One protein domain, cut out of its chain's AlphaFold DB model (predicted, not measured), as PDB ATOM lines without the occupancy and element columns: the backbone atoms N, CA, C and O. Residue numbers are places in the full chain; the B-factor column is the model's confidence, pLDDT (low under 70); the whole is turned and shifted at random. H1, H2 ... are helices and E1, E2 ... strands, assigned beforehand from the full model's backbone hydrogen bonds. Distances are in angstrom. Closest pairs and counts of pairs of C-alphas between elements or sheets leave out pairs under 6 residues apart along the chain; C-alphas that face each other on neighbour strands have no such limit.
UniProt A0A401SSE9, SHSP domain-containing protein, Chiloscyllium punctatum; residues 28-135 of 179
ATOM      1  N   ARG A  28      22.060  39.895 -23.521       86.75
ATOM      2  CA  ARG A  28      21.308  40.113 -22.296       86.75
ATOM      3  C   ARG A  28      22.201  39.773 -21.117       86.75
ATOM      4  O   ARG A  28      22.737  38.673 -21.024       86.75
ATOM      5  N   VAL A  29      22.314  40.722 -20.197       86.12
ATOM      6  CA  VAL A  29      22.957  40.525 -18.898       86.12
ATOM      7  C   VAL A  29      21.866  40.552 -17.839       86.12
ATOM      8  O   VAL A  29      21.068  41.492 -17.790       86.12
ATOM      9  N   SER A  30      21.807  39.513 -17.013       85.25
ATOM     10  CA  SER A  30      20.849  39.434 -15.914       85.25
ATOM     11  C   SER A  30      21.487  38.870 -14.658       85.25
ATOM     12  O   SER A  30      22.385  38.031 -14.726       85.25
ATOM     13  N   ILE A  31      21.020  39.347 -13.509       84.06
ATOM     14  CA  ILE A  31      21.460  38.866 -12.201       84.06
ATOM     15  C   ILE A  31      20.232  38.401 -11.432       84.06
ATOM     16  O   ILE A  31      19.271  39.158 -11.276       84.06
ATOM     17  N   ALA A  32      20.273  37.154 -10.970       82.62
ATOM     18  CA  ALA A  32      19.252  36.549 -10.124       82.62
ATOM     19  C   ALA A  32      19.929  35.947  -8.886       82.62
ATOM     20  O   ALA A  32      20.714  34.998  -8.988       82.62
ATOM     21  N   GLY A  33      19.670  36.534  -7.715       84.69
ATOM     22  CA  GLY A  33      20.437  36.242  -6.502       84.69
ATOM     23  C   GLY A  33      21.935  36.462  -6.736       84.69
ATOM     24  O   GLY A  33      22.354  37.539  -7.146       84.69
ATOM     25  N   ARG A  34      22.740  35.411  -6.542       87.19
ATOM     26  CA  ARG A  34      24.199  35.411  -6.772       87.19
ATOM     27  C   ARG A  34      24.626  34.787  -8.097       87.19
ATOM     28  O   ARG A  34      25.779  34.391  -8.241       87.19
ATOM     29  N   LYS A  35      23.720  34.679  -9.065       88.88
ATOM     30  CA  LYS A  35      24.038  34.160 -10.399       88.88
ATOM     31  C   LYS A  35      23.974  35.277 -11.425       88.88
ATOM     32  O   LYS A  35      22.937  35.917 -11.582       88.88
ATOM     33  N   LEU A  36      25.086  35.480 -12.118       88.44
ATOM     34  CA  LEU A  36      25.196  36.329 -13.292       88.44
ATOM     35  C   LEU A  36      24.998  35.460 -14.534       88.44
ATOM     36  O   LEU A  36      25.796  34.559 -14.776       88.44
ATOM     37  N   ASN A  37      23.965  35.752 -15.319       89.88
ATOM     38  CA  ASN A  37      23.765  35.171 -16.639       89.88
ATOM     39  C   ASN A  37      24.106  36.207 -17.713       89.88
ATOM     40  O   ASN A  37      23.590  37.331 -17.692       89.88
ATOM     41  N   VAL A  38      24.945  35.807 -18.667       88.88
ATOM     42  CA  VAL A  38      25.208  36.559 -19.895       88.88
ATOM     43  C   VAL A  38      24.845  35.680 -21.078       88.88
ATOM     44  O   VAL A  38      25.484  34.655 -21.322       88.88
ATOM     45  N   SER A  39      23.818  36.080 -21.815       88.56
ATOM     46  CA  SER A  39      23.304  35.349 -22.969       88.56
ATOM     47  C   SER A  39      23.217  36.244 -24.191       88.56
ATOM     48  O   SER A  39      23.125  37.458 -24.072       88.56
ATOM     49  N   GLY A  40      23.263  35.667 -25.381       87.00
ATOM     50  CA  GLY A  40      23.116  36.427 -26.612       87.00
ATOM     51  C   GLY A  40      22.819  35.531 -27.795       87.00
ATOM     52  O   GLY A  40      23.059  34.325 -27.752       87.00
ATOM     53  N   GLU A  41      22.289  36.133 -28.851       85.00
ATOM     54  CA  GLU A  41      21.944  35.415 -30.071       85.00
ATOM     55  C   GLU A  41      22.286  36.191 -31.341       85.00
ATOM     56  O   GLU A  41      22.202  37.421 -31.420       85.00
ATOM     57  N   GLN A  42      22.651  35.445 -32.376       82.75
ATOM     58  CA  GLN A  42      22.988  35.957 -33.686       82.75
ATOM     59  C   GLN A  42      22.331  35.107 -34.773       82.75
ATOM     60  O   GLN A  42      22.415  33.882 -34.783       82.75
ATOM     61  N   PHE A  43      21.719  35.796 -35.732       83.62
ATOM     62  CA  PHE A  43      21.230  35.213 -36.973       83.62
ATOM     63  C   PHE A  43      22.117  35.704 -38.110       83.62
ATOM     64  O   PHE A  43      22.204  36.912 -38.347       83.62
ATOM     65  N   GLN A  44      22.756  34.783 -38.823       81.81
ATOM     66  CA  GLN A  44      23.548  35.085 -40.004       81.81
ATOM     67  C   GLN A  44      22.832  34.551 -41.242       81.81
ATOM     68  O   GLN A  44      22.589  33.351 -41.367       81.81
ATOM     69  N   LYS A  45      22.488  35.447 -42.168       85.81
ATOM     70  CA  LYS A  45      21.979  35.065 -43.483       85.81
ATOM     71  C   LYS A  45      23.163  34.867 -44.423       85.81
ATOM     72  O   LYS A  45      23.891  35.817 -44.695       85.81
ATOM     73  N   VAL A  46      23.332  33.654 -44.928       86.19
ATOM     74  CA  VAL A  46      24.337  33.304 -45.933       86.19
ATOM     75  C   VAL A  46      23.611  33.107 -47.255       86.19
ATOM     76  O   VAL A  46      22.621  32.379 -47.323       86.19
ATOM     77  N   ARG A  47      24.059  33.797 -48.302       86.69
ATOM     78  CA  ARG A  47      23.568  33.570 -49.659       86.69
ATOM     79  C   ARG A  47      24.552  32.636 -50.342       86.69
ATOM     80  O   ARG A  47      25.735  32.944 -50.389       86.69
ATOM     81  N   GLU A  48      24.061  31.501 -50.801       90.00
ATOM     82  CA  GLU A  48      24.859  30.532 -51.538       90.00
ATOM     83  C   GLU A  48      24.932  30.934 -53.014       90.00
ATOM     84  O   GLU A  48      24.041  31.617 -53.531       90.00
ATOM     85  N   ASP A  49      25.974  30.471 -53.705       88.75
ATOM     86  CA  ASP A  49      26.186  30.728 -55.137       88.75
ATOM     87  C   ASP A  49      25.041  30.173 -56.005       88.75
ATOM     88  O   ASP A  49      24.771  30.671 -57.094       88.75
ATOM     89  N   SER A  50      24.295  29.196 -55.476       88.75
ATOM     90  CA  SER A  50      23.057  28.649 -56.049       88.75
ATOM     91  C   SER A  50      21.878  29.636 -56.049       88.75
ATOM     92  O   SER A  50      20.807  29.330 -56.570       88.75
ATOM     93  N   GLY A  51      22.033  30.809 -55.427       88.69
ATOM     94  CA  GLY A  51      20.963  31.778 -55.195       88.69
ATOM     95  C   GLY A  51      20.104  31.470 -53.963       88.69
ATOM     96  O   GLY A  51      19.291  32.315 -53.571       88.69
ATOM     97  N   LEU A  52      20.304  30.315 -53.316       88.38
ATOM     98  CA  LEU A  52      19.597  29.920 -52.102       88.38
ATOM     99  C   LEU A  52      20.060  30.763 -50.902       88.38
ATOM    100  O   LEU A  52      21.227  31.130 -50.778       88.38
ATOM    101  N   SER A  53      19.136  31.103 -50.002       88.56
ATOM    102  CA  SER A  53      19.466  31.771 -48.738       88.56
ATOM    103  C   SER A  53      19.392  30.779 -47.585       88.56
ATOM    104  O   SER A  53      18.325  30.228 -47.320       88.56
ATOM    105  N   ARG A  54      20.497  30.610 -46.864       86.50
ATOM    106  CA  ARG A  54      20.581  29.848 -45.619       86.50
ATOM    107  C   ARG A  54      20.613  30.797 -44.423       86.50
ATOM    108  O   ARG A  54      21.227  31.860 -44.477       86.50
ATOM    109  N   TYR A  55      19.964  30.404 -43.334       83.81
ATOM    110  CA  TYR A  55      19.980  31.138 -42.071       83.81
ATOM    111  C   TYR A  55      20.687  30.286 -41.019       83.81
ATOM    112  O   TYR A  55      20.235  29.185 -40.713       83.81
ATOM    113  N   ASN A  56      21.795  30.788 -40.483       82.75
ATOM    114  CA  ASN A  56      22.521  30.168 -39.383       82.75
ATOM    115  C   ASN A  56      22.159  30.894 -38.087       82.75
ATOM    116  O   ASN A  56      22.253  32.120 -38.016       82.75
ATOM    117  N   TYR A  57      21.743  30.133 -37.080       81.94
ATOM    118  CA  TYR A  57      21.505  30.635 -35.735       81.94
ATOM    119  C   TYR A  57      22.659  30.218 -34.830       81.94
ATOM    120  O   TYR A  57      22.992  29.034 -34.767       81.94
ATOM    121  N   CYS A  58      23.235  31.182 -34.121       79.50
ATOM    122  CA  CYS A  58      24.235  30.957 -33.089       79.50
ATOM    123  C   CYS A  58      23.785  31.676 -31.819       79.50
ATOM    124  O   CYS A  58      23.538  32.879 -31.849       79.50
ATOM    125  N   GLY A  59      23.693  30.953 -30.709       83.69
ATOM    126  CA  GLY A  59      23.374  31.517 -29.401       83.69
ATOM    127  C   GLY A  59      24.396  31.090 -28.358       83.69
ATOM    128  O   GLY A  59      25.028  30.042 -28.497       83.69
ATOM    129  N   PHE A  60      24.554  31.895 -27.313       86.38
ATOM    130  CA  PHE A  60      25.357  31.551 -26.145       86.38
ATOM    131  C   PHE A  60      24.620  31.913 -24.856       86.38
ATOM    132  O   PHE A  60      23.794  32.825 -24.827       86.38
ATOM    133  N   SER A  61      24.938  31.201 -23.779       88.62
ATOM    134  CA  SER A  61      24.464  31.490 -22.427       88.62
ATOM    135  C   SER A  61      25.522  31.021 -21.443       88.62
ATOM    136  O   SER A  61      25.867  29.841 -21.431       88.62
ATOM    137  N   ASN A  62      26.056  31.946 -20.652       87.12
ATOM    138  CA  ASN A  62      27.059  31.667 -19.634       87.12
ATOM    139  C   ASN A  62      26.524  32.068 -18.263       87.12
ATOM    140  O   ASN A  62      26.122  33.216 -18.073       87.12
ATOM    141  N   ASP A  63      26.591  31.130 -17.321       88.75
ATOM    142  CA  ASP A  63      26.230  31.342 -15.925       88.75
ATOM    143  C   ASP A  63      27.480  31.389 -15.053       88.75
ATOM    144  O   ASP A  63      28.339  30.509 -15.106       88.75
ATOM    145  N   LEU A  64      27.564  32.417 -14.218       87.81
ATOM    146  CA  LEU A  64      28.680  32.667 -13.319       87.81
ATOM    147  C   LEU A  64      28.152  32.874 -11.905       87.81
ATOM    148  O   LEU A  64      27.230  33.659 -11.673       87.81
ATOM    149  N   SER A  65      28.751  32.173 -10.947       89.56
ATOM    150  CA  SER A  65      28.453  32.387  -9.531       89.56
ATOM    151  C   SER A  65      29.255  33.578  -9.017       89.56
ATOM    152  O   SER A  65      30.478  33.612  -9.146       89.56
ATOM    153  N   LEU A  66      28.562  34.560  -8.451       87.62
ATOM    154  CA  LEU A  66      29.150  35.757  -7.867       87.62
ATOM    155  C   LEU A  66      29.543  35.502  -6.413       87.62
ATOM    156  O   LEU A  66      28.852  34.792  -5.682       87.62
ATOM    157  N   ALA A  67      30.643  36.119  -5.987       87.88
ATOM    158  CA  ALA A  67      31.108  36.022  -4.611       87.88
ATOM    159  C   ALA A  67      30.079  36.625  -3.628       87.88
ATOM    160  O   ALA A  67      29.430  37.628  -3.954       87.88
ATOM    161  N   PRO A  68      29.941  36.063  -2.412       85.31
ATOM    162  CA  PRO A  68      28.947  36.519  -1.436       85.31
ATOM    163  C   PRO A  68      29.230  37.939  -0.930       85.31
ATOM    164  O   PRO A  68      28.315  38.707  -0.663       85.31
ATOM    165  N   ASN A  69      30.499  38.341  -0.861       86.44
ATOM    166  CA  ASN A  69      30.914  39.671  -0.408       86.44
ATOM    167  C   ASN A  69      30.845  40.758  -1.499       86.44
ATOM    168  O   ASN A  69      31.284  41.886  -1.262       86.44
ATOM    169  N   LEU A  70      30.343  40.434  -2.693       86.12
ATOM    170  CA  LEU A  70      30.178  41.398  -3.776       86.12
ATOM    171  C   LEU A  70      28.944  42.276  -3.533       86.12
ATOM    172  O   LEU A  70      27.890  41.766  -3.167       86.12
ATOM    173  N   ASP A  71      29.031  43.576  -3.770       84.81
ATOM    174  CA  ASP A  71      27.876  44.465  -3.683       84.81
ATOM    175  C   ASP A  71      27.132  44.510  -5.022       84.81
ATOM    176  O   ASP A  71      27.536  45.202  -5.963       84.81
ATOM    177  N   LEU A  72      26.024  43.767  -5.106       82.94
ATOM    178  CA  LEU A  72      25.222  43.649  -6.327       82.94
ATOM    179  C   LEU A  72      24.569  44.970  -6.747       82.94
ATOM    180  O   LEU A  72      24.261  45.150  -7.924       82.94
ATOM    181  N   THR A  73      24.394  45.911  -5.814       80.44
ATOM    182  CA  THR A  73      23.824  47.234  -6.114       80.44
ATOM    183  C   THR A  73      24.781  48.106  -6.926       80.44
ATOM    184  O   THR A  73      24.358  49.054  -7.585       80.44
ATOM    185  N   THR A  74      26.070  47.754  -6.923       83.38
ATOM    186  CA  THR A  74      27.129  48.473  -7.642       83.38
ATOM    187  C   THR A  74      27.468  47.853  -8.992       83.38
ATOM    188  O   THR A  74      28.398  48.319  -9.651       83.38
ATOM    189  N   VAL A  75      26.755  46.797  -9.405       84.19
ATOM    190  CA  VAL A  75      27.066  46.115 -10.660       84.19
ATOM    191  C   VAL A  75      26.773  47.031 -11.839       84.19
ATOM    192  O   VAL A  75      25.667  47.541 -12.010       84.19
ATOM    193  N   MET A  76      27.777  47.187 -12.691       83.62
ATOM    194  CA  MET A  76      27.689  47.917 -13.941       83.62
ATOM    195  C   MET A  76      28.193  47.035 -15.073       83.62
ATOM    196  O   MET A  76      29.190  46.336 -14.918       83.62
ATOM    197  N   ALA A  77      27.535  47.101 -16.228       83.44
ATOM    198  CA  ALA A  77      28.098  46.580 -17.464       83.44
ATOM    199  C   ALA A  77      28.404  47.735 -18.418       83.44
ATOM    200  O   ALA A  77      27.645  48.699 -18.537       83.44
ATOM    201  N   THR A  78      29.527  47.645 -19.108       82.19
ATOM    202  CA  THR A  78      29.957  48.616 -20.110       82.19
ATOM    203  C   THR A  78      30.394  47.878 -21.362       82.19
ATOM    204  O   THR A  78      30.794  46.718 -21.301       82.19
ATOM    205  N   ILE A  79      30.262  48.530 -22.514       80.38
ATOM    206  CA  ILE A  79      30.730  47.978 -23.783       80.38
ATOM    207  C   ILE A  79      31.912  48.790 -24.261       80.38
ATOM    208  O   ILE A  79      31.847  50.017 -24.326       80.38
ATOM    209  N   ILE A  80      32.971  48.079 -24.615       80.44
ATOM    210  CA  ILE A  80      34.196  48.633 -25.160       80.44
ATOM    211  C   ILE A  80      34.286  48.179 -26.616       80.44
ATOM    212  O   ILE A  80      34.181  46.988 -26.924       80.44
ATOM    213  N   ASP A  81      34.421  49.158 -27.512       80.62
ATOM    214  CA  ASP A  81      34.617  48.973 -28.955       80.62
ATOM    215  C   ASP A  81      33.589  48.053 -29.639       80.62
ATOM    216  O   ASP A  81      33.920  47.336 -30.580       80.62
ATOM    217  N   GLU A  82      32.345  48.032 -29.140       79.81
ATOM    218  CA  GLU A  82      31.228  47.206 -29.646       79.81
ATOM    219  C   GLU A  82      31.489  45.688 -29.660       79.81
ATOM    220  O   GLU A  82      30.713  44.917 -30.221       79.81
ATOM    221  N   ARG A  83      32.583  45.234 -29.045       80.88
ATOM    222  CA  ARG A  83      33.045  43.840 -29.131       80.88
ATOM    223  C   ARG A  83      33.260  43.198 -27.780       80.88
ATOM    224  O   ARG A  83      33.242  41.974 -27.694       80.88
ATOM    225  N   VAL A  84      33.484  43.998 -26.745       84.50
ATOM    226  CA  VAL A  84      33.783  43.501 -25.407       84.50
ATOM    227  C   VAL A  84      32.774  44.073 -24.428       84.50
ATOM    228  O   VAL A  84      32.571  45.283 -24.390       84.50
ATOM    229  N   ILE A  85      32.152  43.207 -23.634       85.38
ATOM    230  CA  ILE A  85      31.367  43.613 -22.468       85.38
ATOM    231  C   ILE A  85      32.246  43.466 -21.239       85.38
ATOM    232  O   ILE A  85      32.764  42.382 -20.984       85.38
ATOM    233  N   THR A  86      32.361  44.533 -20.463       85.56
ATOM    234  CA  THR A  86      33.005  44.521 -19.154       85.56
ATOM    235  C   THR A  86      31.934  44.642 -18.082       85.56
ATOM    236  O   THR A  86      31.119  45.559 -18.126       85.56
ATOM    237  N   ILE A  87      31.920  43.723 -17.124       87.50
ATOM    238  CA  ILE A  87      31.017  43.716 -15.973       87.50
ATOM    239  C   ILE A  87      31.855  43.974 -14.732       87.50
ATOM    240  O   ILE A  87      32.770  43.212 -14.429       87.50
ATOM    241  N   GLU A  88      31.542  45.046 -14.017       88.25
ATOM    242  CA  GLU A  88      32.290  45.499 -12.852       88.25
ATOM    243  C   GLU A  88      31.380  45.632 -11.642       88.25
ATOM    244  O   GLU A  88      30.209  45.987 -11.766       88.25
ATOM    245  N   ALA A  89      31.930  45.364 -10.462       87.88
ATOM    246  CA  ALA A  89      31.239  45.565  -9.197       87.88
ATOM    247  C   ALA A  89      32.238  45.800  -8.061       87.88
ATOM    248  O   ALA A  89      33.399  45.383  -8.115       87.88
ATOM    249  N   SER A  90      31.786  46.486  -7.018       88.12
ATOM    250  CA  SER A  90      32.567  46.702  -5.802       88.12
ATOM    251  C   SER A  90      32.291  45.595  -4.793       88.12
ATOM    252  O   SER A  90      31.200  45.035  -4.754       88.12
ATOM    253  N   TYR A  91      33.272  45.283  -3.955       88.38
ATOM    254  CA  TYR A  91      33.033  44.480  -2.758       88.38
ATOM    255  C   TYR A  91      32.515  45.370  -1.626       88.38
ATOM    256  O   TYR A  91      32.857  46.557  -1.565       88.38
ATOM    257  N   TYR A  92      31.732  44.800  -0.708       82.69
ATOM    258  CA  TYR A  92      31.376  45.504   0.524       82.69
ATOM    259  C   TYR A  92      32.642  45.868   1.307       82.69
ATOM    260  O   TYR A  92      33.559  45.058   1.443       82.69
ATOM    261  N   ALA A  93      32.687  47.092   1.838       79.81
ATOM    262  CA  ALA A  93      33.785  47.528   2.704       79.81
ATOM    263  C   ALA A  93      33.803  46.761   4.037       79.81
ATOM    264  O   ALA A  93      34.872  46.533   4.596       79.81
ATOM    265  N   ASP A  94      32.624  46.352   4.510       79.31
ATOM    266  CA  ASP A  94      32.439  45.471   5.658       79.31
ATOM    267  C   ASP A  94      31.756  44.171   5.185       79.31
ATOM    268  O   ASP A  94      30.603  44.217   4.742       79.31
ATOM    269  N   PRO A  95      32.433  43.011   5.254       69.38
ATOM    270  CA  PRO A  95      31.881  41.739   4.793       69.38
ATOM    271  C   PRO A  95      30.661  41.271   5.600       69.38
ATOM    272  O   PRO A  95      29.899  40.449   5.099       69.38
ATOM    273  N   SER A  96      30.419  41.799   6.807       72.31
ATOM    274  CA  SER A  96      29.219  41.467   7.588       72.31
ATOM    275  C   SER A  96      27.928  41.999   6.946       72.31
ATOM    276  O   SER A  96      26.864  41.393   7.100       72.31
ATOM    277  N   LEU A  97      28.022  43.067   6.141       69.06
ATOM    278  CA  LEU A  97      26.892  43.639   5.403       69.06
ATOM    279  C   LEU A  97      26.375  42.714   4.298       69.06
ATOM    280  O   LEU A  97      25.191  42.767   3.976       69.06
ATOM    281  N   ALA A  98      27.226  41.827   3.773       66.12
ATOM    282  CA  ALA A  98      26.838  40.868   2.743       66.12
ATOM    283  C   ALA A  98      25.665  39.983   3.186       66.12
ATOM    284  O   ALA A  98      24.743  39.748   2.415       66.12
ATOM    285  N   SER A  99      25.676  39.548   4.450       63.66
ATOM    286  CA  SER A  99      24.640  38.675   5.014       63.66
ATOM    287  C   SER A  99      23.305  39.383   5.265       63.66
ATOM    288  O   SER A  99      22.256  38.756   5.197       63.66
ATOM    289  N   ARG A 100      23.328  40.697   5.521       60.81
ATOM    290  CA  ARG A 100      22.125  41.485   5.835       60.81
ATOM    291  C   ARG A 100      21.306  41.837   4.600       60.81
ATOM    292  O   ARG A 100      20.088  41.902   4.672       60.81
ATOM    293  N   VAL A 101      21.986  42.078   3.483       60.09
ATOM    294  CA  VAL A 101      21.353  42.494   2.226       60.09
ATOM    295  C   VAL A 101      20.684  41.306   1.518       60.09
ATOM    296  O   VAL A 101      19.681  41.490   0.832       60.09
ATOM    297  N   GLU A 102      21.187  40.083   1.715       56.97
ATOM    298  CA  GLU A 102      20.611  38.871   1.111       56.97
ATOM    299  C   GLU A 102      19.242  38.476   1.675       56.97
ATOM    300  O   GLU A 102      18.435  37.920   0.935       56.97
ATOM    301  N   ASP A 103      18.947  38.807   2.934       52.84
ATOM    302  CA  ASP A 103      17.630  38.545   3.537       52.84
ATOM    303  C   ASP A 103      16.545  39.519   3.033       52.84
ATOM    304  O   ASP A 103      15.354  39.206   3.055       52.84
ATOM    305  N   GLU A 104      16.939  40.702   2.544       52.94
ATOM    306  CA  GLU A 104      16.009  41.746   2.090       52.94
ATOM    307  C   GLU A 104      15.798  41.725   0.561       52.94
ATOM    308  O   GLU A 104      14.694  41.973   0.065       52.94
ATOM    309  N   LEU A 105      16.827  41.333  -0.199       53.66
ATOM    310  CA  LEU A 105      16.746  41.026  -1.628       53.66
ATOM    311  C   LEU A 105      16.398  39.549  -1.827       53.66
ATOM    312  O   LEU A 105      17.244  38.742  -2.207       53.66
ATOM    313  N   ASP A 106      15.128  39.202  -1.612       49.81
ATOM    314  CA  ASP A 106      14.598  37.891  -2.000       49.81
ATOM    315  C   ASP A 106      15.031  37.591  -3.455       49.81
ATOM    316  O   ASP A 106      14.681  38.356  -4.364       49.81
ATOM    317  N   PRO A 107      15.788  36.509  -3.722       44.41
ATOM    318  CA  PRO A 107      16.303  36.182  -5.053       44.41
ATOM    319  C   PRO A 107      15.192  35.929  -6.086       44.41
ATOM    320  O   PRO A 107      15.475  35.806  -7.278       44.41
ATOM    321  N   ARG A 108      13.927  35.875  -5.646       46.56
ATOM    322  CA  ARG A 108      12.733  35.815  -6.494       46.56
ATOM    323  C   ARG A 108      12.155  37.185  -6.858       46.56
ATOM    324  O   ARG A 108      11.256  37.224  -7.694       46.56
ATOM    325  N   LYS A 109      12.592  38.292  -6.243       51.38
ATOM    326  CA  LYS A 109      11.823  39.542  -6.302       51.38
ATOM    327  C   LYS A 109      12.066  40.407  -7.525       51.38
ATOM    328  O   LYS A 109      11.060  40.774  -8.115       51.38
ATOM    329  N   ILE A 110      13.281  40.716  -7.984       51.84
ATOM    330  CA  ILE A 110      13.426  41.455  -9.258       51.84
ATOM    331  C   ILE A 110      14.772  41.122  -9.920       51.84
ATOM    332  O   ILE A 110      15.807  41.564  -9.420       51.84
ATOM    333  N   PRO A 111      14.807  40.375 -11.041       55.81
ATOM    334  CA  PRO A 111      16.025  40.256 -11.835       55.81
ATOM    335  C   PRO A 111      16.461  41.644 -12.311       55.81
ATOM    336  O   PRO A 111      15.683  42.370 -12.933       55.81
ATOM    337  N   VAL A 112      17.713  42.011 -12.036       63.41
ATOM    338  CA  VAL A 112      18.278  43.243 -12.586       63.41
ATOM    339  C   VAL A 112      18.551  42.984 -14.057       63.41
ATOM    340  O   VAL A 112      19.477  42.252 -14.411       63.41
ATOM    341  N   PHE A 113      17.720  43.566 -14.918       62.12
ATOM    342  CA  PHE A 113      18.009  43.639 -16.339       62.12
ATOM    343  C   PHE A 113      18.783  44.902 -16.579       62.12
ATOM    344  O   PHE A 113      18.290  46.001 -16.342       62.12
ATOM    345  N   LEU A 114      19.990  44.756 -17.087       64.94
ATOM    346  CA  LEU A 114      20.608  45.912 -17.678       64.94
ATOM    347  C   LEU A 114      19.921  46.154 -19.029       64.94
ATOM    348  O   LEU A 114      19.588  45.195 -19.724       64.94
ATOM    349  N   LYS A 115      19.730  47.414 -19.432       64.62
ATOM    350  CA  LYS A 115      19.287  47.776 -20.787       64.62
ATOM    351  C   LYS A 115      20.351  48.585 -21.509       64.62
ATOM    352  O   LYS A 115      20.858  49.564 -20.964       64.62
ATOM    353  N   TYR A 116      20.628  48.211 -22.754       61.00
ATOM    354  CA  TYR A 116      21.498  48.968 -23.643       61.00
ATOM    355  C   TYR A 116      20.852  50.310 -23.980       61.00
ATOM    356  O   TYR A 116      19.823  50.363 -24.661       61.00
ATOM    357  N   THR A 117      21.436  51.396 -23.481       57.31
ATOM    358  CA  THR A 117      20.892  52.743 -23.663       57.31
ATOM    359  C   THR A 117      21.984  53.672 -24.193       57.31
ATOM    360  O   THR A 117      23.091  53.685 -23.644       57.31
ATOM    361  N   PRO A 118      21.721  54.456 -25.256       57.59
ATOM    362  CA  PRO A 118      22.662  55.474 -25.698       57.59
ATOM    363  C   PRO A 118      22.763  56.575 -24.635       57.59
ATOM    364  O   PRO A 118      21.760  57.172 -24.247       57.59
ATOM    365  N   ALA A 119      23.981  56.857 -24.184       56.94
ATOM    366  CA  ALA A 119      24.323  57.983 -23.330       56.94
ATOM    367  C   ALA A 119      25.186  58.968 -24.122       56.94
ATOM    368  O   ALA A 119      26.288  58.656 -24.581       56.94
ATOM    369  N   TYR A 120      24.679  60.184 -24.297       51.84
ATOM    370  CA  TYR A 120      25.437  61.241 -24.950       51.84
ATOM    371  C   TYR A 120      26.486  61.798 -23.984       51.84
ATOM    372  O   TYR A 120      26.144  62.313 -22.920       51.84
ATOM    373  N   SER A 121      27.763  61.709 -24.358       54.59
ATOM    374  CA  SER A 121      28.846  62.341 -23.610       54.59
ATOM    375  C   SER A 121      29.188  63.691 -24.232       54.59
ATOM    376  O   SER A 121      29.731  63.764 -25.339       54.59
ATOM    377  N   SER A 122      28.906  64.777 -23.509       51.31
ATOM    378  CA  SER A 122      29.258  66.136 -23.936       51.31
ATOM    379  C   SER A 122      30.773  66.351 -24.017       51.31
ATOM    380  O   SER A 122      31.234  67.134 -24.847       51.31
ATOM    381  N   SER A 123      31.554  65.625 -23.211       58.12
ATOM    382  CA  SER A 123      33.015  65.740 -23.161       58.12
ATOM    383  C   SER A 123      33.721  65.057 -24.333       58.12
ATOM    384  O   SER A 123      34.743  65.564 -24.787       58.12
ATOM    385  N   SER A 124      33.183  63.954 -24.871       55.00
ATOM    386  CA  SER A 124      33.776  63.281 -26.040       55.00
ATOM    387  C   SER A 124      33.092  63.619 -27.367       55.00
ATOM    388  O   SER A 124      33.607  63.247 -28.421       55.00
ATOM    389  N   ARG A 125      31.932  64.301 -27.337       56.44
ATOM    390  CA  ARG A 125      31.021  64.480 -28.488       56.44
ATOM    391  C   ARG A 125      30.714  63.165 -29.218       56.44
ATOM    392  O   ARG A 125      30.452  63.166 -30.419       56.44
ATOM    393  N   ARG A 126      30.759  62.037 -28.508       50.62
ATOM    394  CA  ARG A 126      30.405  60.712 -29.027       50.62
ATOM    395  C   ARG A 126      29.253  60.142 -28.212       50.62
ATOM    396  O   ARG A 126      29.107  60.425 -27.021       50.62
ATOM    397  N   PHE A 127      28.433  59.336 -28.877       49.91
ATOM    398  CA  PHE A 127      27.500  58.465 -28.182       49.91
ATOM    399  C   PHE A 127      28.306  57.338 -27.546       49.91
ATOM    400  O   PHE A 127      28.960  56.570 -28.247       49.91
ATOM    401  N   ASN A 128      28.273  57.273 -26.221       55.00
ATOM    402  CA  ASN A 128      28.688  56.089 -25.492       55.00
ATOM    403  C   ASN A 128      27.438  55.250 -25.253       55.00
ATOM    404  O   ASN A 128      26.338  55.783 -25.130       55.00
ATOM    405  N   PHE A 129      27.587  53.939 -25.164       59.16
ATOM    406  CA  PHE A 129      26.471  53.079 -24.807       59.16
ATOM    407  C   PHE A 129      26.713  52.511 -23.420       59.16
ATOM    408  O   PHE A 129      27.774  51.951 -23.145       59.16
ATOM    409  N   ILE A 130      25.734  52.692 -22.539       58.41
ATOM    410  CA  ILE A 130      25.790  52.186 -21.172       58.41
ATOM    411  C   ILE A 130      24.621  51.246 -20.935       58.41
ATOM    412  O   ILE A 130      23.512  51.441 -21.437       58.41
ATOM    413  N   TRP A 131      24.894  50.211 -20.157       60.25
ATOM    414  CA  TRP A 131      23.892  49.282 -19.681       60.25
ATOM    415  C   TRP A 131      23.390  49.793 -18.332       60.25
ATOM    416  O   TRP A 131      24.079  49.681 -17.321       60.25
ATOM    417  N   THR A 132      22.213  50.415 -18.318       56.66
ATOM    418  CA  THR A 132      21.601  50.927 -17.084       56.66
ATOM    419  C   THR A 132      20.714  49.861 -16.451       56.66
ATOM    420  O   THR A 132      19.938  49.218 -17.169       56.66
ATOM    421  N   PRO A 133      20.786  49.667 -15.122       54.34
ATOM    422  CA  PRO A 133      19.868  48.778 -14.428       54.34
ATOM    423  C   PRO A 133      18.430  49.272 -14.608       54.34
ATOM    424  O   PRO A 133      18.080  50.398 -14.259       54.34
ATOM    425  N   CYS A 134      17.599  48.420 -15.196       55.47
ATOM    426  CA  CYS A 134      16.166  48.601 -15.324       55.47
ATOM    427  C   CYS A 134      15.488  47.731 -14.268       55.47
ATOM    428  O   CYS A 134      15.448  46.509 -14.387       55.47
ATOM    429  N   PHE A 135      14.934  48.379 -13.246       51.03
ATOM    430  CA  PHE A 135      14.166  47.724 -12.181       51.03
ATOM    431  C   PHE A 135      12.690  47.495 -12.554       51.03
ATOM    432  O   PHE A 135      11.902  47.045 -11.728       51.03
TER     433      PHE A 135
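This is residues 28 to 135 of the 179 residues of the protein "SHSP domain-containing protein" of Chiloscyllium punctatum (UniProt A0A401SSE9). One seven-stranded sheet folds back on itself into two leaves that are only partly face to face, E3 E2 E1 and E7 E4 E5, with E6 as the hinge. The long hairpin of E2 and E3 makes the longest axis, and short H1 is not on the sheet. The printed part has 108 residues, mostly strand, with E1 E2 E3 E4 E5 H1 E6 E7 along the chain. The sheet, E3 E2 E1 E6 E7 E4 E5, is antiparallel and curled; the whole is loose, with a radius of gyration of the C-alphas of 18.5 A and spans of 65 by 37 by 20 A.

Start at E1, residues 28 to 32, a hairpin with E2, residues 35 to 47; N 30 and O 37 are 2.9 A apart. E3, residues 53 to 65, completes a meander, each strand the antiparallel neighbour of the one before; N 42 and O 58 are 2.8 A apart. Next comes the hairpin of E4, residues 76 to 80, and E5, residues 84 to 90, with N 78 and O 86 at 2.8 A. H1, residues 97 to 102, has 1 of 2 O i to N i+4 pairs within hydrogen-bond range. E6, residues 112 to 121, bends by 56 degrees at residue 118. It pairs with E1 at 112 to 113, N 112 to O 31 being 3.3 A, and over 113 to 121 with its hairpin partner E7, residues 126 to 134, N 117 to O 130 being 2.9 A. Between E7 and E4 no N and O are within range; C-alphas 130 and 78 face each other at 5.6 A.

Find C-alpha 28 at (21.308, 40.113, -22.296), where E1 begins. E2 is 39.3 A long, E3 40.2 A, E6 24.5 A, and E7 23.2 A, ending at C-alpha 134, (16.166, 48.601, -15.324).

The C-alphas of Ser 50 and Ser 96 are farthest apart, 65.2 A. The printed part has no cut and no long link. Residues 95 and 97 to 135 have pLDDT under 70.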